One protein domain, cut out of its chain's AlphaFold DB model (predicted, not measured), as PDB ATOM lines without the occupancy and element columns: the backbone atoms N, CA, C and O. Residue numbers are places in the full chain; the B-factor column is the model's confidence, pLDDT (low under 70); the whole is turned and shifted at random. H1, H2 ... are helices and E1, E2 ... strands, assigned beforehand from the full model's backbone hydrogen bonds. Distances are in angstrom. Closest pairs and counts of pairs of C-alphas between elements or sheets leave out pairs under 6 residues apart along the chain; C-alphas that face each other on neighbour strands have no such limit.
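AT A GLANCE: This is residues 481 to 564 of the 564 residues of the protein "Signal peptidase I" of Rhodococcus tukisamuensis (UniProt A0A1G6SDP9). Two twisted sheets stand partly face to face as a small sandwich, the three strands E1 to E3 on one side and the four strands E4 to E7 on the other, with their strands running nearly in line. The short helix H1 covers the other face of the four-stranded sheet, over E5. The printed part has 84 residues, with seven named strands, E1 to E7, followed by one named helix, H1; the sheets have the orders E1 - E2 - E3 and E4 - E5 - E6 - E7, both antiparallel, and the class is mostly strand. The whole is compact, with a radius of gyration of the C-alphas of 11.9 A and spans of 36 by 27 by 18 A.

HOW THE PARTS SIT: E1, residues 487 to 492, and E2, residues 495 to 500, form a hairpin, with N 490 and O 497 2.9 A apart, within hydrogen-bond range. E3, residues 505 to 510, adds a hairpin with E2, where N 498 and O 507 are 2.8 A apart; the three form a meander, each strand the antiparallel neighbour of the one before. A second meander is E4, residues 516 to 519, E5, residues 525 to 530, E6, residues 533 to 538, and E7, residues 543 to 547. Within hydrogen-bond range are N 518 and O 527, 2.9 A apart, between the neighbours E4 and E5, N 528 and O 535, 2.8 A apart, between E5 and E6, and N 545 and O 536, 2.8 A apart, between E6 and E7. This sheet is strongly twisted. In the sandwich, two sheets face to face, the facing parts are 9.7 A centre to centre and the strands stand at 13 degrees. The closest C-alphas of E1 and E5 are those of Ala 489 and Leu 526, 7.7 A apart; those of E3 and E7 are Phe 507 and Lys 543, 7.7 A. H1, residues 556 to 562, is on the four-stranded sheet at a height of 8.8 A and runs along the strands, at 5 degrees to E5 on the local plane. The closest C-alphas of H1 and E5 are those of Val 562 and Val 529, 6.8 A apart. In H1, 2 of 3 O i to N i+4 pairs are within hydrogen-bond range.

IN THESE COORDINATES: E1 begins at C-alpha 487, (23.312, -0.593, 40.859), and is 16.6 A long. E2 measures 16.5 A, E3 14.0 A, E5 16.1 A and E6 16.7 A; E4 and E7 are shorter. H1, 10.1 A long, ends at C-alpha 562, (27.593, 21.753, 34.624).

THE WHOLE: The C-alphas farthest apart are those of Ser 502 and Thr 550, 36.0 A. The printed part has no cut and no long link; E7 to H1 is short, the others tight. Residue 564 is the chain's last. Mean pLDDT of the printed part is 79.3, with residue 503, residues 549 to 553 and residues 559 to 564 under 70.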
ATOM      1  N   ALA A 481      27.245   1.370  35.360       82.88
ATOM      2  CA  ALA A 481      27.311   0.731  36.670       82.88
ATOM      3  C   ALA A 481      27.839   1.682  37.755       82.88
ATOM      4  O   ALA A 481      28.780   2.445  37.539       82.88
ATOM      5  N   SER A 482      27.242   1.586  38.939       85.69
ATOM      6  CA  SER A 482      27.664   2.289  40.149       85.69
ATOM      7  C   SER A 482      29.022   1.771  40.653       85.69
ATOM      8  O   SER A 482      29.364   0.619  40.363       85.69
ATOM      9  N   PRO A 483      29.809   2.544  41.428       83.31
ATOM     10  CA  PRO A 483      31.123   2.118  41.912       83.31
ATOM     11  C   PRO A 483      31.119   0.831  42.750       83.31
ATOM     12  O   PRO A 483      32.132   0.132  42.758       83.31
ATOM     13  N   SER A 484      30.015   0.490  43.431       80.56
ATOM     14  CA  SER A 484      29.874  -0.803  44.120       80.56
ATOM     15  C   SER A 484      29.568  -1.988  43.194       80.56
ATOM     16  O   SER A 484      29.666  -3.135  43.623       80.56
ATOM     17  N   GLY A 485      29.163  -1.737  41.945       79.69
ATOM     18  CA  GLY A 485      28.638  -2.740  41.014       79.69
ATOM     19  C   GLY A 485      27.215  -3.229  41.331       79.69
ATOM     20  O   GLY A 485      26.681  -4.043  40.582       79.69
ATOM     21  N   THR A 486      26.591  -2.740  42.409       82.38
ATOM     22  CA  THR A 486      25.274  -3.208  42.892       82.38
ATOM     23  C   THR A 486      24.096  -2.543  42.174       82.38
ATOM     24  O   THR A 486      22.990  -3.075  42.185       82.38
ATOM     25  N   TYR A 487      24.330  -1.391  41.541       85.69
ATOM     26  CA  TYR A 487      23.312  -0.593  40.859       85.69
ATOM     27  C   TYR A 487      23.785  -0.176  39.466       85.69
ATOM     28  O   TYR A 487      24.989  -0.066  39.220       85.69
ATOM     29  N   ALA A 488      22.851   0.119  38.567       86.50
ATOM     30  CA  ALA A 488      23.118   0.705  37.259       86.50
ATOM     31  C   ALA A 488      22.137   1.841  36.964       86.50
ATOM     32  O   ALA A 488      20.974   1.772  37.355       86.50
ATOM     33  N   ALA A 489      22.604   2.877  36.270       86.12
ATOM     34  CA  ALA A 489      21.797   4.025  35.877       86.12
ATOM     35  C   ALA A 489      21.648   4.102  34.356       86.12
ATOM     36  O   ALA A 489      22.634   4.003  33.624       86.12
ATOM     37  N   ALA A 490      20.428   4.332  33.880       85.31
ATOM     38  CA  ALA A 490      20.125   4.557  32.472       85.31
ATOM     39  C   ALA A 490      19.302   5.833  32.284       85.31
ATOM     40  O   ALA A 490      18.507   6.210  33.142       85.31
ATOM     41  N   VAL A 491      19.477   6.477  31.129       83.12
ATOM     42  CA  VAL A 491      18.642   7.596  30.686       83.12
ATOM     43  C   VAL A 491      18.047   7.236  29.330       83.12
ATOM     44  O   VAL A 491      18.780   7.122  28.350       83.12
ATOM     45  N   ASP A 492      16.725   7.077  29.274       78.88
ATOM     46  CA  ASP A 492      15.983   6.871  28.028       78.88
ATOM     47  C   ASP A 492      15.054   8.062  27.764       78.88
ATOM     48  O   ASP A 492      14.105   8.328  28.506       78.88
ATOM     49  N   GLY A 493      15.361   8.819  26.706       79.75
ATOM     50  CA  GLY A 493      14.583   9.963  26.227       79.75
ATOM     51  C   GLY A 493      14.450  11.124  27.221       79.75
ATOM     52  O   GLY A 493      15.130  12.142  27.087       79.75
ATOM     53  N   THR A 494      13.508  10.994  28.155       81.94
ATOM     54  CA  THR A 494      13.159  11.972  29.205       81.94
ATOM     55  C   THR A 494      12.983  11.323  30.583       81.94
ATOM     56  O   THR A 494      12.348  11.903  31.463       81.94
ATOM     57  N   THR A 495      13.505  10.113  30.780       80.75
ATOM     58  CA  THR A 495      13.436   9.380  32.049       80.75
ATOM     59  C   THR A 495      14.831   8.914  32.441       80.75
ATOM     60  O   THR A 495      15.545   8.353  31.615       80.75
ATOM     61  N   ALA A 496      15.212   9.150  33.695       85.19
ATOM     62  CA  ALA A 496      16.394   8.576  34.322       85.19
ATOM     63  C   ALA A 496      15.952   7.510  35.332       85.19
ATOM     64  O   ALA A 496      15.138   7.800  36.212       85.19
ATOM     65  N   THR A 497      16.506   6.306  35.215       87.50
ATOM     66  CA  THR A 497      16.161   5.140  36.036       87.50
ATOM     67  C   THR A 497      17.421   4.551  36.660       87.50
ATOM     68  O   THR A 497      18.448   4.434  35.991       87.50
ATOM     69  N   ILE A 498      17.345   4.187  37.940       88.50
ATOM     70  CA  ILE A 498      18.356   3.401  38.653       88.50
ATOM     71  C   ILE A 498      17.761   2.030  38.945       88.50
ATOM     72  O   ILE A 498      16.685   1.929  39.540       88.50
ATOM     73  N   THR A 499      18.496   0.989  38.577       86.12
ATOM     74  CA  THR A 499      18.128  -0.415  38.751       86.12
ATOM     75  C   THR A 499      19.147  -1.098  39.659       86.12
ATOM     76  O   THR A 499      20.339  -0.802  39.566       86.12
ATOM     77  N   ASP A 500      18.711  -2.005  40.531       83.94
ATOM     78  CA  ASP A 500      19.617  -2.859  41.309       83.94
ATOM     79  C   ASP A 500      20.125  -4.077  40.509       83.94
ATOM     80  O   ASP A 500      19.707  -4.342  39.377       83.94
ATOM     81  N   SER A 501      21.023  -4.852  41.115       73.31
ATOM     82  CA  SER A 501      21.592  -6.081  40.551       73.31
ATOM     83  C   SER A 501      20.581  -7.217  40.320       73.31
ATOM     84  O   SER A 501      20.928  -8.206  39.675       73.31
ATOM     85  N   SER A 502      19.338  -7.090  40.802       70.00
ATOM     86  CA  SER A 502      18.237  -8.024  40.526       70.00
ATOM     87  C   SER A 502      17.376  -7.613  39.325       70.00
ATOM     88  O   SER A 502      16.551  -8.403  38.867       70.00
ATOM     89  N   GLY A 503      17.566  -6.397  38.797       68.44
ATOM     90  CA  GLY A 503      16.707  -5.814  37.766       68.44
ATOM     91  C   GLY A 503      15.530  -4.999  38.319       68.44
ATOM     92  O   GLY A 503      14.653  -4.618  37.546       68.44
ATOM     93  N   THR A 504      15.493  -4.712  39.625       75.12
ATOM     94  CA  THR A 504      14.413  -3.942  40.263       75.12
ATOM     95  C   THR A 504      14.693  -2.440  40.182       75.12
ATOM     96  O   THR A 504      15.788  -1.990  40.520       75.12
ATOM     97  N   GLU A 505      13.710  -1.640  39.754       83.38
ATOM     98  CA  GLU A 505      13.815  -0.173  39.762       83.38
ATOM     99  C   GLU A 505      13.840   0.374  41.198       83.38
ATOM    100  O   GLU A 505      12.884   0.211  41.958       83.38
ATOM    101  N   VAL A 506      14.922   1.066  41.555       85.00
ATOM    102  CA  VAL A 506      15.104   1.724  42.863       85.00
ATOM    103  C   VAL A 506      14.756   3.214  42.796       85.00
ATOM    104  O   VAL A 506      14.339   3.815  43.787       85.00
ATOM    105  N   PHE A 507      14.896   3.819  41.617       86.12
ATOM    106  CA  PHE A 507      14.494   5.195  41.342       86.12
ATOM    107  C   PHE A 507      14.114   5.341  39.870       86.12
ATOM    108  O   PHE A 507      14.830   4.851  39.006       86.12
ATOM    109  N   THR A 508      13.044   6.084  39.593       86.06
ATOM    110  CA  THR A 508      12.672   6.542  38.250       86.06
ATOM    111  C   THR A 508      12.233   8.004  38.360       86.06
ATOM    112  O   THR A 508      11.400   8.346  39.202       86.06
ATOM    113  N   GLY A 509      12.799   8.878  37.526       82.44
ATOM    114  CA  GLY A 509      12.538  10.318  37.551       82.44
ATOM    115  C   GLY A 509      12.534  10.948  36.159       82.44
ATOM    116  O   GLY A 509      13.287  10.551  35.274       82.44
ATOM    117  N   THR A 510      11.672  11.945  35.952       83.12
ATOM    118  CA  THR A 510      11.568  12.669  34.677       83.12
ATOM    119  C   THR A 510      12.681  13.707  34.544       83.12
ATOM    120  O   THR A 510      12.884  14.513  35.451       83.12
ATOM    121  N   VAL A 511      13.363  13.713  33.400       85.06
ATOM    122  CA  VAL A 511      14.515  14.574  33.097       85.06
ATOM    123  C   VAL A 511      14.402  15.185  31.693       85.06
ATOM    124  O   VAL A 511      13.713  14.652  30.819       85.06
ATOM    125  N   GLY A 512      15.047  16.323  31.454       78.69
ATOM    126  CA  GLY A 512      15.040  17.014  30.167       78.69
ATOM    127  C   GLY A 512      15.897  16.354  29.081       78.69
ATOM    128  O   GLY A 512      16.730  15.473  29.317       78.69
ATOM    129  N   LYS A 513      15.694  16.801  27.835       73.19
ATOM    130  CA  LYS A 513      16.434  16.297  26.669       73.19
ATOM    131  C   LYS A 513      17.885  16.774  26.708       73.19
ATOM    132  O   LYS A 513      18.140  17.964  26.557       73.19
ATOM    133  N   GLY A 514      18.818  15.830  26.821       70.81
ATOM    134  CA  GLY A 514      20.254  16.114  26.933       70.81
ATOM    135  C   GLY A 514      20.789  16.104  28.368       70.81
ATOM    136  O   GLY A 514      21.927  16.518  28.579       70.81
ATOM    137  N   THR A 515      19.993  15.623  29.329       82.94
ATOM    138  CA  THR A 515      20.439  15.345  30.701       82.94
ATOM    139  C   THR A 515      21.696  14.478  30.705       82.94
ATOM    140  O   THR A 515      21.770  13.478  29.989       82.94
ATOM    141  N   LYS A 516      22.670  14.845  31.539       83.19
ATOM    142  CA  LYS A 516      23.877  14.052  31.795       83.19
ATOM    143  C   LYS A 516      23.775  13.432  33.183       83.19
ATOM    144  O   LYS A 516      23.318  14.090  34.118       83.19
ATOM    145  N   THR A 517      24.235  12.198  33.326       86.62
ATOM    146  CA  THR A 517      24.293  11.499  34.613       86.62
ATOM    147  C   THR A 517      25.715  11.061  34.920       86.62
ATOM    148  O   THR A 517      26.464  10.743  34.002       86.62
ATOM    149  N   GLN A 518      26.091  11.062  36.197       85.62
ATOM    150  CA  GLN A 518      27.428  10.691  36.654       85.62
ATOM    151  C   GLN A 518      27.348  10.097  38.059       85.62
ATOM    152  O   GLN A 518      26.805  10.723  38.966       85.62
ATOM    153  N   TRP A 519      27.914   8.909  38.260       87.44
ATOM    154  CA  TRP A 519      28.096   8.364  39.606       87.44
ATOM    155  C   TRP A 519      29.193   9.122  40.354       87.44
ATOM    156  O   TRP A 519      30.244   9.419  39.777       87.44
ATOM    157  N   ALA A 520      28.951   9.410  41.633       84.81
ATOM    158  CA  ALA A 520      29.937   9.980  42.540       84.81
ATOM    159  C   ALA A 520      31.076   8.991  42.813       84.81
ATOM    160  O   ALA A 520      30.866   7.791  42.993       84.81
ATOM    161  N   LYS A 521      32.316   9.475  42.879       79.31
ATOM    162  CA  LYS A 521      33.472   8.602  43.080       79.31
ATOM    163  C   LYS A 521      33.545   8.026  44.499       79.31
ATOM    164  O   LYS A 521      34.090   8.644  45.411       79.31
ATOM    165  N   GLY A 522      33.098   6.778  44.643       76.06
ATOM    166  CA  GLY A 522      33.198   6.000  45.884       76.06
ATOM    167  C   GLY A 522      31.934   5.994  46.749       76.06
ATOM    168  O   GLY A 522      31.988   5.482  47.864       76.06
ATOM    169  N   SER A 523      30.816   6.519  46.243       82.06
ATOM    170  CA  SER A 523      29.475   6.325  46.803       82.06
ATOM    171  C   SER A 523      28.504   5.910  45.697       82.06
ATOM    172  O   SER A 523      28.692   6.256  44.531       82.06
ATOM    173  N   ASP A 524      27.438   5.200  46.062       86.69
ATOM    174  CA  ASP A 524      26.366   4.832  45.131       86.69
ATOM    175  C   ASP A 524      25.350   5.988  44.991       86.69
ATOM    176  O   ASP A 524      24.135   5.822  45.102       86.69
ATOM    177  N   GLU A 525      25.863   7.203  44.780       88.12
ATOM    178  CA  GLU A 525      25.081   8.422  44.561       88.12
ATOM    179  C   GLU A 525      25.148   8.831  43.084       88.12
ATOM    180  O   GLU A 525      26.220   9.137  42.553       88.12
ATOM    181  N   LEU A 526      23.997   8.857  42.412       88.06
ATOM    182  CA  LEU A 526      23.880   9.302  41.027       88.06
ATOM    183  C   LEU A 526      23.602  10.804  40.977       88.06
ATOM    184  O   LEU A 526      22.571  11.273  41.458       88.06
ATOM    185  N   TRP A 527      24.479  11.557  40.326       87.12
ATOM    186  CA  TRP A 527      24.258  12.964  40.021       87.12
ATOM    187  C   TRP A 527      23.596  13.103  38.654       87.12
ATOM    188  O   TRP A 527      24.086  12.572  37.660       87.12
ATOM    189  N   ILE A 528      22.481  13.826  38.614       88.31
ATOM    190  CA  ILE A 528      21.662  14.095  37.433       88.31
ATOM    191  C   ILE A 528      21.727  15.601  37.158       88.31
ATOM    192  O   ILE A 528      21.308  16.404  37.997       88.31
ATOM    193  N   VAL A 529      22.255  15.972  35.991       85.12
ATOM    194  CA  VAL A 529      22.424  17.359  35.531       85.12
ATOM    195  C   VAL A 529      21.511  17.599  34.328       85.12
ATOM    196  O   VAL A 529      21.782  17.111  33.229       85.12
ATOM    197  N   ASP A 530      20.435  18.353  34.545       83.81
ATOM    198  CA  ASP A 530      19.417  18.702  33.549       83.81
ATOM    199  C   ASP A 530      19.374  20.227  33.353       83.81
ATOM    200  O   ASP A 530      18.675  20.961  34.062       83.81
ATOM    201  N   GLY A 531      20.201  20.717  32.425       80.25
ATOM    202  CA  GLY A 531      20.444  22.149  32.241       80.25
ATOM    203  C   GLY A 531      20.974  22.795  33.525       80.25
ATOM    204  O   GLY A 531      21.954  22.330  34.100       80.25
ATOM    205  N   ASP A 532      20.289  23.839  33.997       71.56
ATOM    206  CA  ASP A 532      20.640  24.569  35.225       71.56
ATOM    207  C   ASP A 532      20.269  23.819  36.524       71.56
ATOM    208  O   ASP A 532      20.520  24.317  37.624       71.56
ATOM    209  N   LYS A 533      19.626  22.645  36.436       77.88
ATOM    210  CA  LYS A 533      19.195  21.861  37.603       77.88
ATOM    211  C   LYS A 533      20.146  20.705  37.866       77.88
ATOM    212  O   LYS A 533      20.278  19.798  37.047       77.88
ATOM    213  N   VAL A 534      20.725  20.695  39.062       83.94
ATOM    214  CA  VAL A 534      21.516  19.576  39.577       83.94
ATOM    215  C   VAL A 534      20.724  18.870  40.673       83.94
ATOM    216  O   VAL A 534      20.138  19.499  41.556       83.94
ATOM    217  N   SER A 535      20.692  17.544  40.627       85.00
ATOM    218  CA  SER A 535      20.157  16.727  41.714       85.00
ATOM    219  C   SER A 535      21.023  15.500  41.945       85.00
ATOM    220  O   SER A 535      21.665  15.010  41.020       85.00
ATOM    221  N   VAL A 536      21.039  15.018  43.181       88.69
ATOM    222  CA  VAL A 536      21.705  13.778  43.581       88.69
ATOM    223  C   VAL A 536      20.648  12.775  44.031       88.69
ATOM    224  O   VAL A 536      19.688  13.151  44.708       88.69
ATOM    225  N   VAL A 537      20.804  11.516  43.633       88.12
ATOM    226  CA  VAL A 537      19.960  10.392  44.038       88.12
ATOM    227  C   VAL A 537      20.833   9.360  44.734       88.12
ATOM    228  O   VAL A 537      21.754   8.820  44.133       88.12
ATOM    229  N   ASP A 538      20.529   9.072  45.993       86.50
ATOM    230  CA  ASP A 538      21.131   7.961  46.729       86.50
ATOM    231  C   ASP A 538      20.479   6.647  46.269       86.50
ATOM    232  O   ASP A 538      19.290   6.424  46.515       86.50
ATOM    233  N   ALA A 539      21.243   5.782  45.593       84.00
ATOM    234  CA  ALA A 539      20.745   4.516  45.055       84.00
ATOM    235  C   ALA A 539      20.423   3.473  46.138       84.00
ATOM    236  O   ALA A 539      19.725   2.507  45.853       84.00
ATOM    237  N   THR A 540      20.864   3.666  47.386       83.12
ATOM    238  CA  THR A 540      20.507   2.770  48.499       83.12
ATOM    239  C   THR A 540      19.148   3.109  49.111       83.12
ATOM    240  O   THR A 540      18.472   2.225  49.639       83.12
ATOM    241  N   THR A 541      18.718   4.376  49.034       77.31
ATOM    242  CA  THR A 541      17.439   4.837  49.607       77.31
ATOM    243  C   THR A 541      16.405   5.298  48.580       77.31
ATOM    244  O   THR A 541      15.266   5.577  48.966       77.31
ATOM    245  N   GLY A 542      16.775   5.408  47.300       79.81
ATOM    246  CA  GLY A 542      15.929   5.929  46.218       79.81
ATOM    247  C   GLY A 542      15.589   7.420  46.356       79.81
ATOM    248  O   GLY A 542      14.684   7.921  45.688       79.81
ATOM    249  N   LYS A 543      16.258   8.152  47.259       78.44
ATOM    250  CA  LYS A 543      15.906   9.538  47.598       78.44
ATOM    251  C   LYS A 543      16.663  10.535  46.734       78.44
ATOM    252  O   LYS A 543      17.883  10.636  46.811       78.44
ATOM    253  N   GLN A 544      15.909  11.339  45.990       86.81
ATOM    254  CA  GLN A 544      16.427  12.485  45.246       86.81
ATOM    255  C   GLN A 544      16.489  13.744  46.122       86.81
ATOM    256  O   GLN A 544      15.545  14.074  46.842       86.81
ATOM    257  N   LYS A 545      17.580  14.502  45.997       85.44
ATOM    258  CA  LYS A 545      17.770  15.830  46.584       85.44
ATOM    259  C   LYS A 545      18.252  16.800  45.507       85.44
ATOM    260  O   LYS A 545      19.214  16.519  44.801       85.44
ATOM    261  N   ILE A 546      17.604  17.956  45.396       83.19
ATOM    262  CA  ILE A 546      18.042  19.041  44.505       83.19
ATOM    263  C   ILE A 546      19.200  19.792  45.180       83.19
ATOM    264  O   ILE A 546      19.148  20.057  46.385       83.19
ATOM    265  N   VAL A 547      20.245  20.105  44.415       82.25
ATOM    266  CA  VAL A 547      21.479  20.755  44.881       82.25
ATOM    267  C   VAL A 547      21.723  22.013  44.047       82.25
ATOM    268  O   VAL A 547      21.451  22.030  42.848       82.25
ATOM    269  N   ASP A 548      22.215  23.078  44.678       74.62
ATOM    270  CA  ASP A 548      22.616  24.292  43.964       74.62
ATOM    271  C   ASP A 548      23.911  24.019  43.165       74.62
ATOM    272  O   ASP A 548      24.900  23.593  43.776       74.62
ATOM    273  N   PRO A 549      23.948  24.257  41.837       67.00
ATOM    274  CA  PRO A 549      25.132  24.016  41.005       67.00
ATOM    275  C   PRO A 549      26.374  24.820  41.423       67.00
ATOM    276  O   PRO A 549      27.479  24.479  41.008       67.00
ATOM    277  N   THR A 550      26.212  25.881  42.220       66.69
ATOM    278  CA  THR A 550      27.301  26.745  42.708       66.69
ATOM    279  C   THR A 550      27.799  26.386  44.113       66.69
ATOM    280  O   THR A 550      28.669  27.067  44.650       66.69
ATOM    281  N   SER A 551      27.270  25.322  44.725       69.00
ATOM    282  CA  SER A 551      27.656  24.887  46.071       69.00
ATOM    283  C   SER A 551      28.967  24.091  46.091       69.00
ATOM    284  O   SER A 551      29.134  23.150  45.318       69.00
ATOM    285  N   ASP A 552      29.816  24.342  47.098       65.50
ATOM    286  CA  ASP A 552      31.013  23.537  47.429       65.50
ATOM    287  C   ASP A 552      30.717  22.045  47.728       65.50
ATOM    288  O   ASP A 552      31.629  21.255  47.967       65.50
ATOM    289  N   THR A 553      29.440  21.646  47.750       68.94
ATOM    290  CA  THR A 553      28.993  20.257  47.934       68.94
ATOM    291  C   THR A 553      28.932  19.440  46.638       68.94
ATOM    292  O   THR A 553      28.715  18.231  46.709       68.94
ATOM    293  N   VAL A 554      29.129  20.057  45.467       71.19
ATOM    294  CA  VAL A 554      29.155  19.360  44.170       71.19
ATOM    295  C   VAL A 554      30.555  18.771  43.913       71.19
ATOM    296  O   VAL A 554      31.530  19.525  43.883       71.19
ATOM    297  N   PRO A 555      30.704  17.447  43.684       74.81
ATOM    298  CA  PRO A 555      31.989  16.842  43.340       74.81
ATOM    299  C   PRO A 555      32.615  17.473  42.088       74.81
ATOM    300  O   PRO A 555      31.920  17.762  41.114       74.81
ATOM    301  N   ALA A 556      33.942  17.638  42.068       70.31
ATOM    302  CA  ALA A 556      34.648  18.317  40.972       70.31
ATOM    303  C   ALA A 556      34.427  17.666  39.585       70.31
ATOM    304  O   ALA A 556      34.424  18.348  38.562       70.31
ATOM    305  N   GLU A 557      34.200  16.352  39.560       70.31
ATOM    306  CA  GLU A 557      33.825  15.572  38.372       70.31
ATOM    307  C   GLU A 557      32.416  15.904  37.841       70.31
ATOM    308  O   GLU A 557      32.208  15.927  36.630       70.31
ATOM    309  N   VAL A 558      31.478  16.264  38.722       70.12
ATOM    310  CA  VAL A 558      30.116  16.703  38.368       70.12
ATOM    311  C   VAL A 558      30.100  18.190  38.001       70.12
ATOM    312  O   VAL A 558      29.452  18.577  37.030       70.12
ATOM    313  N   ALA A 559      30.880  19.027  38.691       66.00
ATOM    314  CA  ALA A 559      31.034  20.446  38.356       66.00
ATOM    315  C   ALA A 559      31.540  20.657  36.909       66.00
ATOM    316  O   ALA A 559      31.105  21.579  36.215       66.00
ATOM    317  N   ALA A 560      32.388  19.752  36.408       64.69
ATOM    318  CA  ALA A 560      32.849  19.748  35.018       64.69
ATOM    319  C   ALA A 560      31.738  19.455  33.979       64.69
ATOM    320  O   ALA A 560      31.894  19.807  32.809       64.69
ATOM    321  N   LEU A 561      30.625  18.833  34.386       63.97
ATOM    322  CA  LEU A 561      29.466  18.543  33.529       63.97
ATOM    323  C   LEU A 561      28.454  19.696  33.475       63.97
ATOM    324  O   LEU A 561      27.730  19.798  32.482       63.97
ATOM    325  N   VAL A 562      28.432  20.544  34.511       62.00
ATOM    326  CA  VAL A 562      27.593  21.753  34.624       62.00
ATOM    327  C   VAL A 562      28.170  22.917  33.806       62.00
ATOM    328  O   VAL A 562      27.430  23.702  33.227       62.00
ATOM    329  N   ALA A 563      29.498  23.020  33.707       55.00
ATOM    330  CA  ALA A 563      30.181  24.140  33.052       55.00
ATOM    331  C   ALA A 563      30.252  24.068  31.504       55.00
ATOM    332  O   ALA A 563      31.054  24.795  30.908       55.00
ATOM    333  N   LYS A 564      29.507  23.164  30.842       48.12
ATOM    334  CA  LYS A 564      29.713  22.828  29.418       48.12
ATOM    335  C   LYS A 564      28.486  22.269  28.697       48.12
ATOM    336  O   LYS A 564      28.211  22.751  27.583       48.12
TER     337      LYS A 564